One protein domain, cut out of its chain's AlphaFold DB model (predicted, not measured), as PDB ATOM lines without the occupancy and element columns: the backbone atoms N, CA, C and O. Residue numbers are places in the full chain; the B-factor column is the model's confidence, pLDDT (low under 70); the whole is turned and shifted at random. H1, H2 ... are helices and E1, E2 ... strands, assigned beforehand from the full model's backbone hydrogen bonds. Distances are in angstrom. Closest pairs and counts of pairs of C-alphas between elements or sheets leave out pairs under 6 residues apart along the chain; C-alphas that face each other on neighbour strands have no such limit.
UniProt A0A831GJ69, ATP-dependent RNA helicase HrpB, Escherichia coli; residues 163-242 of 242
ATOM      1  N   LYS A 163     -37.881  29.060  20.174       92.19
ATOM      2  CA  LYS A 163     -38.315  29.053  21.572       92.19
ATOM      3  C   LYS A 163     -38.361  30.477  22.095       92.19
ATOM      4  O   LYS A 163     -37.477  31.276  21.802       92.19
ATOM      5  N   SER A 164     -39.387  30.797  22.873       86.62
ATOM      6  CA  SER A 164     -39.402  32.042  23.640       86.62
ATOM      7  C   SER A 164     -38.715  31.806  24.978       86.62
ATOM      8  O   SER A 164     -38.978  30.803  25.637       86.62
ATOM      9  N   SER A 165     -37.829  32.721  25.346       78.38
ATOM     10  CA  SER A 165     -37.143  32.751  26.628       78.38
ATOM     11  C   SER A 165     -37.266  34.153  27.202       78.38
ATOM     12  O   SER A 165     -36.867  35.129  26.558       78.38
ATOM     13  N   ASP A 166     -37.826  34.250  28.400       76.81
ATOM     14  CA  ASP A 166     -37.882  35.498  29.142       76.81
ATOM     15  C   ASP A 166     -36.561  35.637  29.900       76.81
ATOM     16  O   ASP A 166     -36.128  34.765  30.649       76.81
ATOM     17  N   THR A 167     -35.841  36.708  29.599       70.56
ATOM     18  CA  THR A 167     -34.530  37.005  30.160       70.56
ATOM     19  C   THR A 167     -34.618  38.351  30.845       70.56
ATOM     20  O   THR A 167     -34.890  39.369  30.208       70.56
ATOM     21  N   VAL A 168     -34.397  38.357  32.151       72.69
ATOM     22  CA  VAL A 168     -34.265  39.585  32.921       72.69
ATOM     23  C   VAL A 168     -32.769  39.795  33.150       72.69
ATOM     24  O   VAL A 168     -32.052  38.881  33.550       72.69
ATOM     25  N   GLU A 169     -32.276  40.976  32.806       73.44
ATOM     26  CA  GLU A 169     -30.866  41.351  32.911       73.44
ATOM     27  C   GLU A 169     -30.770  42.693  33.641       73.44
ATOM     28  O   GLU A 169     -31.664  43.544  33.551       73.44
ATOM     29  N   TRP A 170     -29.688  42.876  34.393       71.50
ATOM     30  CA  TRP A 170     -29.378  44.165  34.991       71.50
ATOM     31  C   TRP A 170     -28.773  45.076  33.917       71.50
ATOM     32  O   TRP A 170     -27.695  44.796  33.403       71.50
ATOM     33  N   ASP A 171     -29.446  46.173  33.579       74.19
ATOM     34  CA  ASP A 171     -28.886  47.194  32.697       74.19
ATOM     35  C   ASP A 171     -27.938  48.083  33.509       74.19
ATOM     36  O   ASP A 171     -28.367  48.861  34.365       74.19
ATOM     37  N   GLU A 172     -26.637  47.956  33.259       68.56
ATOM     38  CA  GLU A 172     -25.621  48.758  33.941       68.56
ATOM     39  C   GLU A 172     -25.699  50.244  33.605       68.56
ATOM     40  O   GLU A 172     -25.518  51.067  34.498       68.56
ATOM     41  N   ALA A 173     -25.999  50.585  32.352       74.94
ATOM     42  CA  ALA A 173     -26.016  51.966  31.886       74.94
ATOM     43  C   ALA A 173     -27.167  52.762  32.510       74.94
ATOM     44  O   ALA A 173     -27.059  53.972  32.690       74.94
ATOM     45  N   GLN A 174     -28.277  52.091  32.816       71.31
ATOM     46  CA  GLN A 174     -29.448  52.706  33.443       71.31
ATOM     47  C   GLN A 174     -29.556  52.410  34.945       71.31
ATOM     48  O   GLN A 174     -30.328  53.067  35.635       71.31
ATOM     49  N   GLY A 175     -28.813  51.430  35.470       69.38
ATOM     50  CA  GLY A 175     -28.947  50.988  36.860       69.38
ATOM     51  C   GLY A 175     -30.305  50.344  37.161       69.38
ATOM     52  O   GLY A 175     -30.776  50.413  38.294       69.38
ATOM     53  N   THR A 176     -30.956  49.750  36.156       72.44
ATOM     54  CA  THR A 176     -32.318  49.201  36.267       72.44
ATOM     55  C   THR A 176     -32.389  47.764  35.775       72.44
ATOM     56  O   THR A 176     -31.685  47.393  34.840       72.44
ATOM     57  N   LEU A 177     -33.323  46.976  36.308       74.88
ATOM     58  CA  LEU A 177     -33.683  45.688  35.714       74.88
ATOM     59  C   LEU A 177     -34.433  45.913  34.397       74.88
ATOM     60  O   LEU A 177     -35.465  46.585  34.373       74.88
ATOM     61  N   LYS A 178     -33.940  45.316  33.308       78.56
ATOM     62  CA  LYS A 178     -34.671  45.232  32.043       78.56
ATOM     63  C   LYS A 178     -35.069  43.793  31.782       78.56
ATOM     64  O   LYS A 178     -34.243  42.885  31.772       78.56
ATOM     65  N   ALA A 179     -36.363  43.602  31.567       79.00
ATOM     66  CA  ALA A 179     -36.922  42.325  31.179       79.00
ATOM     67  C   ALA A 179     -37.112  42.297  29.662       79.00
ATOM     68  O   ALA A 179     -37.707  43.205  29.076       79.00
ATOM     69  N   TRP A 180     -36.620  41.238  29.035       82.38
ATOM     70  CA  TRP A 180     -36.732  41.005  27.607       82.38
ATOM     71  C   TRP A 180     -37.356  39.641  27.362       82.38
ATOM     72  O   TRP A 180     -36.919  38.644  27.922       82.38
ATOM     73  N   ARG A 181     -38.311  39.569  26.444       84.19
ATOM     74  CA  ARG A 181     -38.687  38.316  25.801       84.19
ATOM     75  C   ARG A 181     -37.829  38.140  24.559       84.19
ATOM     76  O   ARG A 181     -37.920  38.932  23.617       84.19
ATOM     77  N   ARG A 182     -36.988  37.110  24.552       90.31
ATOM     78  CA  ARG A 182     -36.154  36.732  23.409       90.31
ATOM     79  C   ARG A 182     -36.766  35.526  22.711       90.31
ATOM     80  O   ARG A 182     -37.037  34.508  23.335       90.31
ATOM     81  N   THR A 183     -36.957  35.623  21.404       92.25
ATOM     82  CA  THR A 183     -37.191  34.454  20.552       92.25
ATOM     83  C   THR A 183     -35.833  33.947  20.095       92.25
ATOM     84  O   THR A 183     -35.075  34.710  19.496       92.25
ATOM     85  N   VAL A 184     -35.520  32.689  20.392       94.94
ATOM     86  CA  VAL A 184     -34.214  32.077  20.133       94.94
ATOM     87  C   VAL A 184     -34.334  30.779  19.338       94.94
ATOM     88  O   VAL A 184     -35.325  30.061  19.459       94.94
ATOM     89  N   ILE A 185     -33.297  30.453  18.570       96.19
ATOM     90  CA  ILE A 185     -33.048  29.113  18.025       96.19
ATOM     91  C   ILE A 185     -31.734  28.632  18.637       96.19
ATOM     92  O   ILE A 185     -30.655  29.102  18.272       96.19
ATOM     93  N   GLY A 186     -31.825  27.741  19.624       94.00
ATOM     94  CA  GLY A 186     -30.677  27.405  20.466       94.00
ATOM     95  C   GLY A 186     -30.105  28.662  21.132       94.00
ATOM     96  O   GLY A 186     -30.821  29.361  21.843       94.00
ATOM     97  N   GLN A 187     -28.833  28.959  20.873       94.19
ATOM     98  CA  GLN A 187     -28.125  30.144  21.372       94.19
ATOM     99  C   GLN A 187     -28.259  31.384  20.464       94.19
ATOM    100  O   GLN A 187     -27.688  32.432  20.766       94.19
ATOM    101  N   LEU A 188     -28.979  31.290  19.339       95.25
ATOM    102  CA  LEU A 188     -29.146  32.402  18.400       95.25
ATOM    103  C   LEU A 188     -30.380  33.213  18.757       95.25
ATOM    104  O   LEU A 188     -31.500  32.716  18.679       95.25
ATOM    105  N   VAL A 189     -30.183  34.485  19.087       93.25
ATOM    106  CA  VAL A 189     -31.286  35.429  19.285       93.25
ATOM    107  C   VAL A 189     -31.851  35.823  17.921       93.25
ATOM    108  O   VAL A 189     -31.110  36.323  17.082       93.25
ATOM    109  N   ILE A 190     -33.149  35.611  17.700       93.62
ATOM    110  CA  ILE A 190     -33.868  36.000  16.474       93.62
ATOM    111  C   ILE A 190     -34.497  37.377  16.651       93.62
ATOM    112  O   ILE A 190     -34.353  38.265  15.816       93.62
ATOM    113  N   LYS A 191     -35.208  37.553  17.765       90.75
ATOM    114  CA  LYS A 191     -35.963  38.763  18.076       90.75
ATOM    115  C   LYS A 191     -35.913  39.017  19.571       90.75
ATOM    116  O   LYS A 191     -36.058  38.086  20.356       90.75
ATOM    117  N   THR A 192     -35.775  40.280  19.948       89.62
ATOM    118  CA  THR A 192     -35.825  40.737  21.338       89.62
ATOM    119  C   THR A 192     -36.971  41.728  21.473       89.62
ATOM    120  O   THR A 192     -37.115  42.619  20.637       89.62
ATOM    121  N   GLN A 193     -37.809  41.563  22.493       87.38
ATOM    122  CA  GLN A 193     -38.927  42.457  22.794       87.38
ATOM    123  C   GLN A 193     -38.895  42.828  24.279       87.38
ATOM    124  O   GLN A 193     -38.567  41.967  25.093       87.38
ATOM    125  N   PRO A 194     -39.227  44.069  24.665       84.38
ATOM    126  CA  PRO A 194     -39.355  44.425  26.074       84.38
ATOM    127  C   PRO A 194     -40.522  43.660  26.712       84.38
ATOM    128  O   PRO A 194     -41.594  43.537  26.119       84.38
ATOM    129  N   LEU A 195     -40.316  43.150  27.925       77.81
ATOM    130  CA  LEU A 195     -41.334  42.460  28.712       77.81
ATOM    131  C   LEU A 195     -41.820  43.394  29.826       77.81
ATOM    132  O   LEU A 195     -41.032  43.854  30.646       77.81
ATOM    133  N   ALA A 196     -43.121  43.692  29.847       69.25
ATOM    134  CA  ALA A 196     -43.672  44.730  30.720       69.25
ATOM    135  C   ALA A 196     -43.631  44.368  32.216       69.25
ATOM    136  O   ALA A 196     -43.487  45.265  33.042       69.25
ATOM    137  N   LYS A 197     -43.748  43.079  32.570       73.88
ATOM    138  CA  LYS A 197     -43.573  42.573  33.942       73.88
ATOM    139  C   LYS A 197     -43.077  41.119  33.912       73.88
ATOM    140  O   LYS A 197     -43.846  40.261  33.480       73.88
ATOM    141  N   PRO A 198     -41.834  40.831  34.332       71.50
ATOM    142  CA  PRO A 198     -41.382  39.457  34.530       71.50
ATOM    143  C   PRO A 198     -42.074  38.830  35.743       71.50
ATOM    144  O   PRO A 198     -42.565  39.543  36.625       71.50
ATOM    145  N   SER A 199     -42.106  37.501  35.804       77.25
ATOM    146  CA  SER A 199     -42.511  36.807  37.024       77.25
ATOM    147  C   SER A 199     -41.504  37.051  38.154       77.25
ATOM    148  O   SER A 199     -40.340  37.386  37.927       77.25
ATOM    149  N   GLU A 200     -41.941  36.852  39.396       80.06
ATOM    150  CA  GLU A 200     -41.090  37.021  40.579       80.06
ATOM    151  C   GLU A 200     -39.871  36.078  40.561       80.06
ATOM    152  O   GLU A 200     -38.755  36.483  40.886       80.06
ATOM    153  N   ALA A 201     -40.054  34.841  40.086       78.44
ATOM    154  CA  ALA A 201     -38.971  33.868  39.938       78.44
ATOM    155  C   ALA A 201     -37.909  34.317  38.915       78.44
ATOM    156  O   ALA A 201     -36.710  34.211  39.176       78.44
ATOM    157  N   GLU A 202     -38.335  34.859  37.771       71.56
ATOM    158  CA  GLU A 202     -37.430  35.382  36.737       71.56
ATOM    159  C   GLU A 202     -36.677  36.625  37.221       71.56
ATOM    160  O   GLU A 202     -35.496  36.801  36.914       71.56
ATOM    161  N   LEU A 203     -37.337  37.460  38.027       75.75
ATOM    162  CA  LEU A 203     -36.735  38.643  38.627       75.75
ATOM    163  C   LEU A 203     -35.625  38.267  39.620       75.75
ATOM    164  O   LEU A 203     -34.513  38.782  39.509       75.75
ATOM    165  N   HIS A 204     -35.876  37.316  40.527       81.38
ATOM    166  CA  HIS A 204     -34.850  36.810  41.445       81.38
ATOM    167  C   HIS A 204     -33.657  36.202  40.699       81.38
ATOM    168  O   HIS A 204     -32.507  36.502  41.027       81.38
ATOM    169  N   GLN A 205     -33.908  35.394  39.666       77.56
ATOM    170  CA  GLN A 205     -32.833  34.781  38.886       77.56
ATOM    171  C   GLN A 205     -31.947  35.831  38.199       77.56
ATOM    172  O   GLN A 205     -30.725  35.683  38.153       77.56
ATOM    173  N   ALA A 206     -32.541  36.914  37.708       73.56
ATOM    174  CA  ALA A 206     -31.804  38.011  37.102       73.56
ATOM    175  C   ALA A 206     -31.008  38.848  38.089       73.56
ATOM    176  O   ALA A 206     -29.879  39.228  37.786       73.56
ATOM    177  N   MET A 207     -31.554  39.087  39.282       76.88
ATOM    178  CA  MET A 207     -30.796  39.713  40.362       76.88
ATOM    179  C   MET A 207     -29.571  38.864  40.715       76.88
ATOM    180  O   MET A 207     -28.471  39.400  40.813       76.88
ATOM    181  N   LEU A 208     -29.722  37.537  40.813       83.44
ATOM    182  CA  LEU A 208     -28.596  36.624  41.041       83.44
ATOM    183  C   LEU A 208     -27.560  36.676  39.912       83.44
ATOM    184  O   LEU A 208     -26.364  36.660  40.194       83.44
ATOM    185  N   ASN A 209     -27.985  36.749  38.647       74.56
ATOM    186  CA  ASN A 209     -27.062  36.912  37.519       74.56
ATOM    187  C   ASN A 209     -26.304  38.247  37.601       74.56
ATOM    188  O   ASN A 209     -25.080  38.245  37.508       74.56
ATOM    189  N   GLY A 210     -26.997  39.352  37.892       74.38
ATOM    190  CA  GLY A 210     -26.362  40.657  38.099       74.38
ATOM    191  C   GLY A 210     -25.370  40.666  39.270       74.38
ATOM    192  O   GLY A 210     -24.298  41.256  39.164       74.38
ATOM    193  N   ILE A 211     -25.671  39.955  40.366       83.56
ATOM    194  CA  ILE A 211     -24.745  39.771  41.499       83.56
ATOM    195  C   ILE A 211     -23.511  38.952  41.083       83.56
ATOM    196  O   ILE A 211     -22.410  39.246  41.543       83.56
ATOM    197  N   ARG A 212     -23.651  37.935  40.216       82.50
ATOM    198  CA  ARG A 212     -22.500  37.154  39.715       82.50
ATOM    199  C   ARG A 212     -21.561  37.996  38.857       82.50
ATOM    200  O   ARG A 212     -20.353  37.832  38.975       82.50
ATOM    201  N   GLU A 213     -22.104  38.879  38.025       74.75
ATOM    202  CA  GLU A 213     -21.309  39.745  37.146       74.75
ATOM    203  C   GLU A 213     -20.616  40.873  37.920       74.75
ATOM    204  O   GLU A 213     -19.421  41.098  37.740       74.75
ATOM    205  N   LYS A 214     -21.332  41.546  38.829       77.88
ATOM    206  CA  LYS A 214     -20.795  42.679  39.608       77.88
ATOM    207  C   LYS A 214     -20.017  42.270  40.857       77.88
ATOM    208  O   LYS A 214     -19.334  43.093  41.465       77.88
ATOM    209  N   GLY A 215     -20.140  41.009  41.256       83.06
ATOM    210  CA  GLY A 215     -19.636  40.505  42.522       83.06
ATOM    211  C   GLY A 215     -20.538  40.862  43.707       83.06
ATOM    212  O   GLY A 215     -21.474  41.655  43.627       83.06
ATOM    213  N   LEU A 216     -20.230  40.267  44.861       89.88
ATOM    214  CA  LEU A 216     -21.069  40.349  46.061       89.88
ATOM    215  C   LEU A 216     -21.146  41.751  46.687       89.88
ATOM    216  O   LEU A 216     -21.990  41.958  47.552       89.88
ATOM    217  N   GLY A 217     -20.303  42.703  46.276       86.25
ATOM    218  CA  GLY A 217     -20.266  44.062  46.837       86.25
ATOM    219  C   GLY A 217     -21.533  44.888  46.591       86.25
ATOM    220  O   GLY A 217     -21.727  45.907  47.241       86.25
ATOM    221  N   VAL A 218     -22.415  44.441  45.691       83.94
ATOM    222  CA  VAL A 218     -23.732  45.061  45.457       83.94
ATOM    223  C   VAL A 218     -24.762  44.740  46.548       83.94
ATOM    224  O   VAL A 218     -25.838  45.333  46.568       83.94
ATOM    225  N   LEU A 219     -24.469  43.774  47.422       89.12
ATOM    226  CA  LEU A 219     -25.329  43.395  48.541       89.12
ATOM    227  C   LEU A 219     -25.052  44.268  49.767       89.12
ATOM    228  O   LEU A 219     -23.970  44.828  49.926       89.12
ATOM    229  N   ASN A 220     -26.026  44.335  50.673       91.62
ATOM    230  CA  ASN A 220     -25.882  45.059  51.930       91.62
ATOM    231  C   ASN A 220     -25.019  44.273  52.936       91.62
ATOM    232  O   ASN A 220     -25.542  43.526  53.766       91.62
ATOM    233  N   TRP A 221     -23.699  44.432  52.851       94.06
ATOM    234  CA  TRP A 221     -22.744  43.886  53.815       94.06
ATOM    235  C   TRP A 221     -22.703  44.755  55.072       94.06
ATOM    236  O   TRP A 221     -21.942  45.715  55.158       94.06
ATOM    237  N   THR A 222     -23.544  44.431  56.055       96.00
ATOM    238  CA  THR A 222     -23.451  45.072  57.372       96.00
ATOM    239  C   THR A 222     -22.191  44.598  58.109       96.00
ATOM    240  O   THR A 222     -21.696  43.501  57.819       96.00
ATOM    241  N   PRO A 223     -21.686  45.360  59.099       96.62
ATOM    242  CA  PRO A 223     -20.539  44.940  59.903       96.62
ATOM    243  C   PRO A 223     -20.706  43.540  60.515       96.62
ATOM    244  O   PRO A 223     -19.754  42.764  60.577       96.62
ATOM    245  N   GLU A 224     -21.926  43.176  60.917       96.69
ATOM    246  CA  GLU A 224     -22.256  41.861  61.472       96.69
ATOM    247  C   GLU A 224     -22.190  40.754  60.412       96.69
ATOM    248  O   GLU A 224     -21.685  39.666  60.694       96.69
ATOM    249  N   ALA A 225     -22.673  41.019  59.191       96.75
ATOM    250  CA  ALA A 225     -22.615  40.070  58.079       96.75
ATOM    251  C   ALA A 225     -21.169  39.819  57.621       96.75
ATOM    252  O   ALA A 225     -20.785  38.675  57.357       96.75
ATOM    253  N   GLU A 226     -20.343  40.867  57.579       95.88
ATOM    254  CA  GLU A 226     -18.909  40.736  57.304       95.88
ATOM    255  C   GLU A 226     -18.191  39.945  58.401       95.88
ATOM    256  O   GLU A 226     -17.437  39.017  58.097       95.88
ATOM    257  N   GLN A 227     -18.473  40.244  59.675       97.38
ATOM    258  CA  GLN A 227     -17.944  39.487  60.813       97.38
ATOM    259  C   GLN A 227     -18.342  38.012  60.760       97.38
ATOM    260  O   GLN A 227     -17.501  37.139  60.970       97.38
ATOM    261  N   LEU A 228     -19.600  37.706  60.432       97.12
ATOM    262  CA  LEU A 228     -20.046  36.327  60.247       97.12
ATOM    263  C   LEU A 228     -19.247  35.625  59.142       97.12
ATOM    264  O   LEU A 228     -18.778  34.507  59.349       97.12
ATOM    265  N   ARG A 229     -19.041  36.283  57.993       95.69
ATOM    266  CA  ARG A 229     -18.249  35.725  56.887       95.69
ATOM    267  C   ARG A 229     -16.809  35.426  57.310       95.69
ATOM    268  O   ARG A 229     -16.285  34.369  56.967       95.69
ATOM    269  N   LEU A 230     -16.181  36.331  58.062       96.44
ATOM    270  CA  LEU A 230     -14.830  36.137  58.598       96.44
ATOM    271  C   LEU A 230     -14.780  34.968  59.583       96.44
ATOM    272  O   LEU A 230     -13.904  34.115  59.469       96.44
ATOM    273  N   ARG A 231     -15.752  34.876  60.495       96.94
ATOM    274  CA  ARG A 231     -15.853  33.772  61.459       96.94
ATOM    275  C   ARG A 231     -16.021  32.419  60.776       96.94
ATOM    276  O   ARG A 231     -15.378  31.470  61.202       96.94
ATOM    277  N   LEU A 232     -16.825  32.332  59.713       96.94
ATOM    278  CA  LEU A 232     -16.951  31.109  58.908       96.94
ATOM    279  C   LEU A 232     -15.622  30.731  58.239       96.94
ATOM    280  O   LEU A 232     -15.257  29.560  58.219       96.94
ATOM    281  N   HIS A 233     -14.873  31.716  57.734       95.62
ATOM    282  CA  HIS A 233     -13.554  31.476  57.150       95.62
ATOM    283  C   HIS A 233     -12.535  30.996  58.197       95.62
ATOM    284  O   HIS A 233     -11.796  30.051  57.938       95.62
ATOM    285  N   CYS A 234     -12.533  31.599  59.390       96.56
ATOM    286  CA  CYS A 234     -11.713  31.160  60.520       96.56
ATOM    287  C   CYS A 234     -12.100  29.757  61.000       96.56
ATOM    288  O   CYS A 234     -11.218  28.938  61.226       96.56
ATOM    289  N   ALA A 235     -13.397  29.454  61.115       96.44
ATOM    290  CA  ALA A 235     -13.877  28.135  61.523       96.44
ATOM    291  C   ALA A 235     -13.402  27.046  60.555       96.44
ATOM    292  O   ALA A 235     -12.815  26.068  60.995       96.44
ATOM    293  N   ALA A 236     -13.524  27.267  59.242       95.38
ATOM    294  CA  ALA A 236     -13.030  26.327  58.235       95.38
ATOM    295  C   ALA A 236     -11.508  26.072  58.314       95.38
ATOM    296  O   ALA A 236     -11.038  25.029  57.870       95.38
ATOM    297  N   GLN A 237     -10.726  27.015  58.856       95.25
ATOM    298  CA  GLN A 237      -9.275  26.868  59.032       95.25
ATOM    299  C   GLN A 237      -8.886  26.265  60.387       95.25
ATOM    300  O   GLN A 237      -7.910  25.524  60.468       95.25
ATOM    301  N   TRP A 238      -9.592  26.630  61.457       95.25
ATOM    302  CA  TRP A 238      -9.217  26.300  62.836       95.25
ATOM    303  C   TRP A 238      -9.957  25.082  63.386       95.25
ATOM    304  O   TRP A 238      -9.469  24.457  64.324       95.25
ATOM    305  N   LEU A 239     -11.106  24.747  62.800       94.88
ATOM    306  CA  LEU A 239     -11.949  23.605  63.145       94.88
ATOM    307  C   LEU A 239     -12.262  22.773  61.882       94.88
ATOM    308  O   LEU A 239     -13.425  22.618  61.536       94.88
ATOM    309  N   PRO A 240     -11.256  22.258  61.146       86.94
ATOM    310  CA  PRO A 240     -11.489  21.551  59.881       86.94
ATOM    311  C   PRO A 240     -12.143  20.166  60.038       86.94
ATOM    312  O   PRO A 240     -12.492  19.551  59.032       86.94
ATOM    313  N   GLU A 241     -12.254  19.657  61.269       85.88
ATOM    314  CA  GLU A 241     -12.786  18.319  61.575       85.88
ATOM    315  C   GLU A 241     -14.202  18.332  62.176       85.88
ATOM    316  O   GLU A 241     -14.767  17.264  62.412       85.88
ATOM    317  N   GLU A 242     -14.781  19.518  62.392       54.03
ATOM    318  CA  GLU A 242     -16.212  19.707  62.689       54.03
ATOM    319  C   GLU A 242     -16.965  20.197  61.445       54.03
ATOM    320  O   GLU A 242     -18.104  19.718  61.225       54.03
TER     321      GLU A 242
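This is residues 163 to 242 of the 242 residues of the protein "ATP-dependent RNA helicase HrpB" of Escherichia coli (UniProt A0A831GJ69). A strongly twisted sheet of three strands, E1 E2 E3, makes one end of this elongated model; helix H1 packs slantwise over its edge strand E1, and helix H2 is held away at the other end. Residues 222 to 228 and 230 to 242, which include most of H2, stick out. The printed part has 80 residues, with three named strands, then two named helices; the sheet's order is E1 - E2 - E3, all antiparallel, and the class is mixed, helices and strands. It is extended, with a radius of gyration of the C-alphas of 18.4 A and spans of 53 by 28 by 21 A.

Look first at E1, residues 163 to 171, E2, residues 176 to 185, and E3, residues 188 to 194: a meander, each strand the antiparallel neighbour of the one before. In the hairpin E1 and E2, N 167 and O 180 are 2.8 A apart, within hydrogen-bond range. In the hairpin E2 and E3, find N 183 and O 191 within that range, at 2.8 A. H1, residues 200 to 214, is on the sheet in two layers, a helix on one face, at a height over the sheet of 6.8 A. It lies over E1, at 44 degrees on the local plane, and touches it; their closest C-alphas, of Val 168 and Ala 206, are 5.1 A apart. H2, residues 223 to 238, is apart from E1, E2, E3 and H1. In H1 and H2 every O i to N i+4 pair is within hydrogen-bond range.

Find C-alpha 163 at (-38.315, 29.053, 21.572); from there E1 runs 23.3 A. E2 spans 27.1 A and E3 17.5 A. H1 begins at C-alpha 200, (-41.090, 37.021, 40.579), and runs 21.1 A. H2 runs 22.0 A to C-alpha 238 at (-9.217, 26.300, 62.836).

The C-alphas farthest apart, of Lys 191 and Trp 238, are 53.6 A apart. The printed part has no cut, and no link is long. Look for pLDDT under 70 at residues 172, 175, 196 and 242.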